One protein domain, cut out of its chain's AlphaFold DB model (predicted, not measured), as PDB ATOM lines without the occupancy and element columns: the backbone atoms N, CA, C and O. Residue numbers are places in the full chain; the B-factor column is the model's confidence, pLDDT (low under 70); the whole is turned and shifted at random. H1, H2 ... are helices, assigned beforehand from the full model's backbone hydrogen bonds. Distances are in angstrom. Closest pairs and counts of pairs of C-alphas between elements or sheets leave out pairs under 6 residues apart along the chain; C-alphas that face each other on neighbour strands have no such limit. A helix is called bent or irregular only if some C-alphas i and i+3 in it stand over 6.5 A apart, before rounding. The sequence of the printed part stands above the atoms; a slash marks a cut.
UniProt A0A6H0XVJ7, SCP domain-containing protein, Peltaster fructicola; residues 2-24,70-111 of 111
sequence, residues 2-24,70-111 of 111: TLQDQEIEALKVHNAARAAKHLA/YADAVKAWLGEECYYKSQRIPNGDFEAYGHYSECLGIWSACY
ATOM      1  N   THR A   2     -27.121   2.294   0.157       93.06
ATOM      2  CA  THR A   2     -27.704   2.621   1.468       93.06
ATOM      3  C   THR A   2     -27.834   4.139   1.644       93.06
ATOM      4  O   THR A   2     -27.291   4.898   0.845       93.06
ATOM      5  N   LEU A   3     -28.545   4.596   2.682       90.06
ATOM      6  CA  LEU A   3     -28.578   6.024   3.030       90.06
ATOM      7  C   LEU A   3     -27.162   6.549   3.309       90.06
ATOM      8  O   LEU A   3     -26.770   7.566   2.756       90.06
ATOM      9  N   GLN A   4     -26.382   5.794   4.085       93.56
ATOM     10  CA  GLN A   4     -25.002   6.138   4.414       93.56
ATOM     11  C   GLN A   4     -24.125   6.266   3.160       93.56
ATOM     12  O   GLN A   4     -23.322   7.190   3.061       93.56
ATOM     13  N   ASP A   5     -24.304   5.382   2.175       95.62
ATOM     14  CA  ASP A   5     -23.592   5.498   0.899       95.62
ATOM     15  C   ASP A   5     -23.975   6.799   0.165       95.62
ATOM     16  O   ASP A   5     -23.100   7.467  -0.378       95.62
ATOM     17  N   GLN A   6     -25.254   7.198   0.171       95.12
ATOM     18  CA  GLN A   6     -25.685   8.450  -0.468       95.12
ATOM     19  C   GLN A   6     -25.095   9.692   0.213       95.12
ATOM     20  O   GLN A   6     -24.666  10.615  -0.475       95.12
ATOM     21  N   GLU A   7     -25.050   9.710   1.546       96.00
ATOM     22  CA  GLU A   7     -24.454  10.793   2.342       96.00
ATOM     23  C   GLU A   7     -22.952  10.942   2.045       96.00
ATOM     24  O   GLU A   7     -22.463  12.042   1.773       96.00
ATOM     25  N   ILE A   8     -22.226   9.817   2.009       97.31
ATOM     26  CA  ILE A   8     -20.797   9.775   1.672       97.31
ATOM     27  C   ILE A   8     -20.555  10.298   0.253       97.31
ATOM     28  O   ILE A   8     -19.657  11.117   0.047       97.31
ATOM     29  N   GLU A   9     -21.328   9.833  -0.732       97.62
ATOM     30  CA  GLU A   9     -21.152  10.260  -2.120       97.62
ATOM     31  C   GLU A   9     -21.506  11.740  -2.317       97.62
ATOM     32  O   GLU A   9     -20.767  12.452  -2.998       97.62
ATOM     33  N   ALA A  10     -22.556  12.250  -1.669       97.31
ATOM     34  CA  ALA A  10     -22.889  13.674  -1.709       97.31
ATOM     35  C   ALA A  10     -21.744  14.544  -1.163       97.31
ATOM     36  O   ALA A  10     -21.314  15.495  -1.826       97.31
ATOM     37  N   LEU A  11     -21.179  14.181  -0.005       98.25
ATOM     38  CA  LEU A  11     -20.043  14.900   0.578       98.25
ATOM     39  C   LEU A  11     -18.796  14.835  -0.318       98.25
ATOM     40  O   LEU A  11     -18.094  15.837  -0.475       98.25
ATOM     41  N   LYS A  12     -18.517  13.677  -0.932       98.31
ATOM     42  CA  LYS A  12     -17.409  13.528  -1.888       98.31
ATOM     43  C   LYS A  12     -17.569  14.463  -3.082       98.31
ATOM     44  O   LYS A  12     -16.595  15.112  -3.459       98.31
ATOM     45  N   VAL A  13     -18.770  14.557  -3.656       98.38
ATOM     46  CA  VAL A  13     -19.041  15.440  -4.803       98.38
ATOM     47  C   VAL A  13     -18.862  16.911  -4.416       98.38
ATOM     48  O   VAL A  13     -18.166  17.634  -5.130       98.38
ATOM     49  N   HIS A  14     -19.385  17.343  -3.261       98.31
ATOM     50  CA  HIS A  14     -19.128  18.692  -2.736       98.31
ATOM     51  C   HIS A  14     -17.627  18.976  -2.613       98.31
ATOM     52  O   HIS A  14     -17.125  19.983  -3.115       98.31
ATOM     53  N   ASN A  15     -16.888  18.073  -1.968       98.44
ATOM     54  CA  ASN A  15     -15.468  18.271  -1.699       98.44
ATOM     55  C   ASN A  15     -14.601  18.216  -2.958       98.44
ATOM     56  O   ASN A  15     -13.616  18.946  -3.034       98.44
ATOM     57  N   ALA A  16     -14.979  17.428  -3.966       98.44
ATOM     58  CA  ALA A  16     -14.311  17.430  -5.263       98.44
ATOM     59  C   ALA A  16     -14.442  18.793  -5.965       98.44
ATOM     60  O   ALA A  16     -13.444  19.342  -6.436       98.44
ATOM     61  N   ALA A  17     -15.643  19.380  -5.972       97.50
ATOM     62  CA  ALA A  17     -15.874  20.699  -6.562       97.50
ATOM     63  C   ALA A  17     -15.128  21.812  -5.808       97.50
ATOM     64  O   ALA A  17     -14.477  22.659  -6.420       97.50
ATOM     65  N   ARG A  18     -15.151  21.774  -4.472       97.75
ATOM     66  CA  ARG A  18     -14.410  22.719  -3.620       97.75
ATOM     67  C   ARG A  18     -12.900  22.619  -3.828       97.75
ATOM     68  O   ARG A  18     -12.237  23.645  -3.976       97.75
ATOM     69  N   ALA A  19     -12.361  21.404  -3.923       97.88
ATOM     70  CA  ALA A  19     -10.942  21.177  -4.186       97.88
ATOM     71  C   ALA A  19     -10.502  21.733  -5.550       97.88
ATOM     72  O   ALA A  19      -9.438  22.345  -5.637       97.88
ATOM     73  N   ALA A  20     -11.336  21.607  -6.590       96.31
ATOM     74  CA  ALA A  20     -11.074  22.195  -7.908       96.31
ATOM     75  C   ALA A  20     -10.986  23.737  -7.886       96.31
ATOM     76  O   ALA A  20     -10.427  24.337  -8.802       96.31
ATOM     77  N   LYS A  21     -11.513  24.375  -6.834       94.06
ATOM     78  CA  LYS A  21     -11.436  25.823  -6.577       94.06
ATOM     79  C   LYS A  21     -10.465  26.191  -5.450       94.06
ATOM     80  O   LYS A  21     -10.454  27.338  -5.018       94.06
ATOM     81  N   HIS A  22      -9.652  25.243  -4.977       95.38
ATOM     82  CA  HIS A  22      -8.715  25.423  -3.859       95.38
ATOM     83  C   HIS A  22      -9.380  25.836  -2.532       95.38
ATOM     84  O   HIS A  22      -8.773  26.518  -1.708       95.38
ATOM     85  N   LEU A  23     -10.624  25.412  -2.310       95.06
ATOM     86  CA  LEU A  23     -11.376  25.679  -1.086       95.06
ATOM     87  C   LEU A  23     -11.214  24.526  -0.087       95.06
ATOM     88  O   LEU A  23     -11.067  23.365  -0.471       95.06
ATOM     89  N   ALA A  24     -11.278  24.842   1.208       96.00
ATOM     90  CA  ALA A  24     -11.213  23.839   2.270       96.00
ATOM     91  C   ALA A  24     -12.386  22.841   2.168       96.00
ATOM     92  O   ALA A  24     -13.501  23.266   1.848       96.00
ATOM     93  N   TYR A  70     -28.659  11.683  -3.658       95.38
ATOM     94  CA  TYR A  70     -28.128  12.930  -3.087       95.38
ATOM     95  C   TYR A  70     -26.981  13.509  -3.927       95.38
ATOM     96  O   TYR A  70     -26.911  14.716  -4.133       95.38
ATOM     97  N   ALA A  71     -26.127  12.654  -4.494       96.50
ATOM     98  CA  ALA A  71     -25.053  13.084  -5.382       96.50
ATOM     99  C   ALA A  71     -25.570  13.743  -6.673       96.50
ATOM    100  O   ALA A  71     -24.906  14.629  -7.205       96.50
ATOM    101  N   ASP A  72     -26.731  13.334  -7.186       96.31
ATOM    102  CA  ASP A  72     -27.307  13.935  -8.392       96.31
ATOM    103  C   ASP A  72     -27.894  15.319  -8.110       96.31
ATOM    104  O   ASP A  72     -27.680  16.230  -8.910       96.31
ATOM    105  N   ALA A  73     -28.510  15.517  -6.939       96.62
ATOM    106  CA  ALA A  73     -28.904  16.847  -6.471       96.62
ATOM    107  C   ALA A  73     -27.690  17.790  -6.364       96.62
ATOM    108  O   ALA A  73     -27.710  18.888  -6.918       96.62
ATOM    109  N   VAL A  74     -26.588  17.330  -5.755       97.62
ATOM    110  CA  VAL A  74     -25.352  18.128  -5.645       97.62
ATOM    111  C   VAL A  74     -24.778  18.473  -7.021       97.62
ATOM    112  O   VAL A  74     -24.388  19.614  -7.258       97.62
ATOM    113  N   LYS A  75     -24.747  17.522  -7.964       97.12
ATOM    114  CA  LYS A  75     -24.292  17.792  -9.340       97.12
ATOM    115  C   LYS A  75     -25.188  18.802 -10.053       97.12
ATOM    116  O   LYS A  75     -24.666  19.614 -10.810       97.12
ATOM    117  N   ALA A  76     -26.502  18.754  -9.831       96.44
ATOM    118  CA  ALA A  76     -27.431  19.712 -10.420       96.44
ATOM    119  C   ALA A  76     -27.146  21.134  -9.919       96.44
ATOM    120  O   ALA A  76     -26.978  22.032 -10.739       96.44
ATOM    121  N   TRP A  77     -26.978  21.312  -8.606       97.50
ATOM    122  CA  TRP A  77     -26.581  22.593  -8.014       97.50
ATOM    123  C   TRP A  77     -25.225  23.080  -8.531       97.50
ATOM    124  O   TRP A  77     -25.073  24.241  -8.890       97.50
ATOM    125  N   LEU A  78     -24.230  22.194  -8.624       97.75
ATOM    126  CA  LEU A  78     -22.913  22.542  -9.166       97.75
ATOM    127  C   LEU A  78     -22.956  22.902 -10.659       97.75
ATOM    128  O   LEU A  78     -22.137  23.697 -11.116       97.75
ATOM    129  N   GLY A  79     -23.904  22.347 -11.418       96.75
ATOM    130  CA  GLY A  79     -24.101  22.648 -12.838       96.75
ATOM    131  C   GLY A  79     -24.466  24.109 -13.113       96.75
ATOM    132  O   GLY A  79     -24.238  24.599 -14.222       96.75
ATOM    133  N   GLU A  80     -24.948  24.833 -12.101       96.50
ATOM    134  CA  GLU A  80     -25.203  26.271 -12.189       96.50
ATOM    135  C   GLU A  80     -23.928  27.116 -12.339       96.50
ATOM    136  O   GLU A  80     -24.008  28.310 -12.622       96.50
ATOM    137  N   GLU A  81     -22.740  26.511 -12.225       94.31
ATOM    138  CA  GLU A  81     -21.461  27.174 -12.499       94.31
ATOM    139  C   GLU A  81     -21.465  27.942 -13.828       94.31
ATOM    140  O   GLU A  81     -20.893  29.026 -13.921       94.31
ATOM    141  N   CYS A  82     -22.141  27.415 -14.853       94.62
ATOM    142  CA  CYS A  82     -22.223  28.062 -16.162       94.62
ATOM    143  C   CYS A  82     -22.966  29.413 -16.153       94.62
ATOM    144  O   CYS A  82     -22.774  30.216 -17.070       94.62
ATOM    145  N   TYR A  83     -23.773  29.688 -15.124       93.12
ATOM    146  CA  TYR A  83     -24.476  30.958 -14.931       93.12
ATOM    147  C   TYR A  83     -23.691  31.946 -14.057       93.12
ATOM    148  O   TYR A  83     -23.951  33.153 -14.102       93.12
ATOM    149  N   TYR A  84     -22.695  31.472 -13.305       91.06
ATOM    150  CA  TYR A  84     -21.855  32.319 -12.468       91.06
ATOM    151  C   TYR A  84     -20.758  33.011 -13.290       91.06
ATOM    152  O   TYR A  84     -19.906  32.377 -13.908       91.06
ATOM    153  N   LYS A  85     -20.740  34.348 -13.277       90.94
ATOM    154  CA  LYS A  85     -19.817  35.190 -14.060       90.94
ATOM    155  C   LYS A  85     -18.703  35.797 -13.203       90.94
ATOM    156  O   LYS A  85     -18.177  36.858 -13.541       90.94
ATOM    157  N   SER A  86     -18.344  35.145 -12.094       86.38
ATOM    158  CA  SER A  86     -17.310  35.612 -11.154       86.38
ATOM    159  C   SER A  86     -17.567  37.010 -10.576       86.38
ATOM    160  O   SER A  86     -16.635  37.727 -10.212       86.38
ATOM    161  N   GLN A  87     -18.831  37.422 -10.511       86.69
ATOM    162  CA  GLN A  87     -19.246  38.678  -9.901       86.69
ATOM    163  C   GLN A  87     -19.359  38.557  -8.377       86.69
ATOM    164  O   GLN A  87     -19.497  37.465  -7.831       86.69
ATOM    165  N   ARG A  88     -19.370  39.699  -7.677       85.81
ATOM    166  CA  ARG A  88     -19.663  39.738  -6.238       85.81
ATOM    167  C   ARG A  88     -21.033  39.113  -5.964       85.81
ATOM    168  O   ARG A  88     -22.014  39.495  -6.590       85.81
ATOM    169  N   ILE A  89     -21.115  38.215  -4.995       86.69
ATOM    170  CA  ILE A  89     -22.367  37.553  -4.603       86.69
ATOM    171  C   ILE A  89     -23.102  38.447  -3.583       86.69
ATOM    172  O   ILE A  89     -22.429  39.029  -2.727       86.69
ATOM    173  N   PRO A  90     -24.438  38.613  -3.646       87.06
ATOM    174  CA  PRO A  90     -25.407  37.991  -4.558       87.06
ATOM    175  C   PRO A  90     -25.812  38.901  -5.742       87.06
ATOM    176  O   PRO A  90     -26.992  39.068  -6.026       87.06
ATOM    177  N   ASN A  91     -24.866  39.558  -6.424       86.19
ATOM    178  CA  ASN A  91     -25.214  40.462  -7.526       86.19
ATOM    179  C   ASN A  91     -25.526  39.705  -8.828       86.19
ATOM    180  O   ASN A  91     -24.846  38.750  -9.194       86.19
ATOM    181  N   GLY A  92     -26.453  40.247  -9.617       85.88
ATOM    182  CA  GLY A  92     -26.873  39.654 -10.887       85.88
ATOM    183  C   GLY A  92     -28.066  38.725 -10.696       85.88
ATOM    184  O   GLY A  92     -28.887  38.954  -9.813       85.88
ATOM    185  N   ASP A  93     -28.167  37.701 -11.539       88.19
ATOM    186  CA  ASP A  93     -29.234  36.703 -11.467       88.19
ATOM    187  C   ASP A  93     -28.884  35.631 -10.427       88.19
ATOM    188  O   ASP A  93     -28.452  34.531 -10.763       88.19
ATOM    189  N   PHE A  94     -28.947  36.013  -9.148       87.31
ATOM    190  CA  PHE A  94     -28.541  35.149  -8.040       87.31
ATOM    191  C   PHE A  94     -29.345  33.848  -7.985       87.31
ATOM    192  O   PHE A  94     -28.784  32.805  -7.668       87.31
ATOM    193  N   GLU A  95     -30.619  33.881  -8.371       88.19
ATOM    194  CA  GLU A  95     -31.467  32.687  -8.436       88.19
ATOM    195  C   GLU A  95     -30.918  31.633  -9.412       88.19
ATOM    196  O   GLU A  95     -31.123  30.442  -9.196       88.19
ATOM    197  N   ALA A  96     -30.162  32.041 -10.438       90.44
ATOM    198  CA  ALA A  96     -29.578  31.127 -11.418       90.44
ATOM    199  C   ALA A  96     -28.281  30.436 -10.962       90.44
ATOM    200  O   ALA A  96     -27.861  29.484 -11.614       90.44
ATOM    201  N   TYR A  97     -27.610  30.921  -9.909       92.50
ATOM    202  CA  TYR A  97     -26.348  30.336  -9.417       92.50
ATOM    203  C   TYR A  97     -26.249  30.226  -7.891       92.50
ATOM    204  O   TYR A  97     -25.172  29.960  -7.339       92.50
ATOM    205  N   GLY A  98     -27.361  30.459  -7.195       92.19
ATOM    206  CA  GLY A  98     -27.421  30.487  -5.743       92.19
ATOM    207  C   GLY A  98     -26.977  29.163  -5.140       92.19
ATOM    208  O   GLY A  98     -26.106  29.157  -4.265       92.19
ATOM    209  N   HIS A  99     -27.452  28.042  -5.689       95.88
ATOM    210  CA  HIS A  99     -27.090  26.730  -5.172       95.88
ATOM    211  C   HIS A  99     -25.605  26.426  -5.388       95.88
ATOM    212  O   HIS A  99     -24.943  25.911  -4.481       95.88
ATOM    213  N   TYR A 100     -25.048  26.788  -6.551       95.31
ATOM    214  CA  TYR A 100     -23.605  26.687  -6.801       95.31
ATOM    215  C   TYR A 100     -22.787  27.487  -5.781       95.31
ATOM    216  O   TYR A 100     -21.789  26.986  -5.251       95.31
ATOM    217  N   SER A 101     -23.207  28.719  -5.482       92.44
ATOM    218  CA  SER A 101     -22.485  29.576  -4.540       92.44
ATOM    219  C   SER A 101     -22.470  29.025  -3.113       92.44
ATOM    220  O   SER A 101     -21.419  29.069  -2.467       92.44
ATOM    221  N   GLU A 102     -23.581  28.429  -2.669       93.38
ATOM    222  CA  GLU A 102     -23.711  27.760  -1.370       93.38
ATOM    223  C   GLU A 102     -22.817  26.513  -1.301       93.38
ATOM    224  O   GLU A 102     -22.032  26.360  -0.366       93.38
ATOM    225  N   CYS A 103     -22.818  25.670  -2.345       95.00
ATOM    226  CA  CYS A 103     -21.958  24.481  -2.433       95.00
ATOM    227  C   CYS A 103     -20.467  24.809  -2.228       95.00
ATOM    228  O   CYS A 103     -19.720  24.045  -1.599       95.00
ATOM    229  N   LEU A 104     -20.021  25.944  -2.767       93.50
ATOM    230  CA  LEU A 104     -18.648  26.420  -2.624       93.50
ATOM    231  C   LEU A 104     -18.438  27.295  -1.381       93.50
ATOM    232  O   LEU A 104     -17.300  27.471  -0.950       93.50
ATOM    233  N   GLY A 105     -19.492  27.794  -0.736       87.19
ATOM    234  CA  GLY A 105     -19.381  28.707   0.402       87.19
ATOM    235  C   GLY A 105     -18.601  29.980   0.055       87.19
ATOM    236  O   GLY A 105     -17.849  30.486   0.881       87.19
ATOM    237  N   ILE A 106     -18.736  30.465  -1.185       81.94
ATOM    238  CA  ILE A 106     -18.020  31.647  -1.710       81.94
ATOM    239  C   ILE A 106     -18.801  32.948  -1.503       81.94
ATOM    240  O   ILE A 106     -18.614  33.930  -2.225       81.94
ATOM    241  N   TRP A 107     -19.684  32.964  -0.507       69.75
ATOM    242  CA  TRP A 107     -20.397  34.158  -0.097       69.75
ATOM    243  C   TRP A 107     -19.413  35.285   0.175       69.75
ATOM    244  O   TRP A 107     -18.459  35.147   0.942       69.75
ATOM    245  N   SER A 108     -19.650  36.422  -0.472       56.00
ATOM    246  CA  SER A 108     -18.936  37.641  -0.136       56.00
ATOM    247  C   SER A 108     -19.432  38.089   1.235       56.00
ATOM    248  O   SER A 108     -20.428  38.805   1.329       56.00
ATOM    249  N   ALA A 109     -18.756  37.653   2.300       41.81
ATOM    250  CA  ALA A 109     -18.850  38.340   3.577       41.81
ATOM    251  C   ALA A 109     -18.584  39.822   3.295       41.81
ATOM    252  O   ALA A 109     -17.619  40.170   2.610       41.81
ATOM    253  N   CYS A 110     -19.501  40.681   3.729       32.25
ATOM    254  CA  CYS A 110     -19.311  42.116   3.666       32.25
ATOM    255  C   CYS A 110     -17.967  42.465   4.323       32.25
ATOM    256  O   CYS A 110     -17.817  42.292   5.531       32.25
ATOM    257  N   TYR A 111     -17.022  42.954   3.522       36.09
ATOM    258  CA  TYR A 111     -15.926  43.806   3.963       36.09
ATOM    259  C   TYR A 111     -16.008  45.093   3.150       36.09
ATOM    260  O   TYR A 111     -16.222  44.984   1.917       36.09
TER     261      TYR A 111
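This is residues 2 to 24 and 70 to 111 of the 111 residues of the protein "SCP domain-containing protein" of Peltaster fructicola (UniProt A0A6H0XVJ7). Two helices, H1 and H2, lie side by side as a narrow V, and the short helix H3 is set across its opening, from H2 to the later part of H1. Beyond H3 and the last residues of H2, a long loop, residues 84 to 97, swings out and folds back to H3, and a tail after H3 runs out to Tyr 111, at the far end of the long axis from Thr 2. The printed part has 65 residues with three named helices, H1, H2 and H3 in order along the chain, and no named strand; its class is all helix, with 39 residues in the helices. The whole is only just compact, close to loose, with a radius of gyration of the C-alphas of 12.6 A, and elongated, spanning 40 by 22 by 18 A.

H1, residues 3 to 20, touches H2, residues 70 to 83, at a shallow tilt of 25 degrees, and they run the same way. Their closest C-alphas are those of Ala 10 and Ala 71, 4.3 A apart. H3, residues 98 to 104, touches H1 with H1's residues 14 to 18 alone, about perpendicular at 84 degrees. The closest C-alphas of H1 and H3 are those of Arg 18 and Leu 104, 5.7 A apart. H3 also touches H2, only just about perpendicular at 71 degrees, with the C-alphas of Leu 78 and Tyr 100 closest at 4.8 A. The helix packing is mostly crossed, but only just: 1 of the 3 pairs of helices that touch is at a shallow tilt. Each O i to N i+4 pair is within hydrogen-bond range in H1 and H3, and 6 of 10 are in H2.

H1 begins at C-alpha 3, (-28.578, 6.024, 3.030), and measures 26.2 A to C-alpha 20. H2 begins at C-alpha 70, (-28.128, 12.930, -3.087), and measures 21.9 A to C-alpha 83. H2 is irregular, only just: C-alphas 79 and 82 are 6.6 A apart. H3 measures 10.2 A and ends at C-alpha 104, (-18.648, 26.420, -2.624).

The two C-alphas farthest apart are those of Thr 2 and Tyr 111, at 42.9 A; Tyr 111 is the chain's last residue. Residues 25 to 69 are not printed, and C-alphas 24 and 70 are 20.8 A apart across this cut, which falls in the link from H1 to H2. The link from H2 to H3 is long, with 14 residues. The mean pLDDT of the printed part is 90.1, and residues 107 to 111 are under 70 in this model.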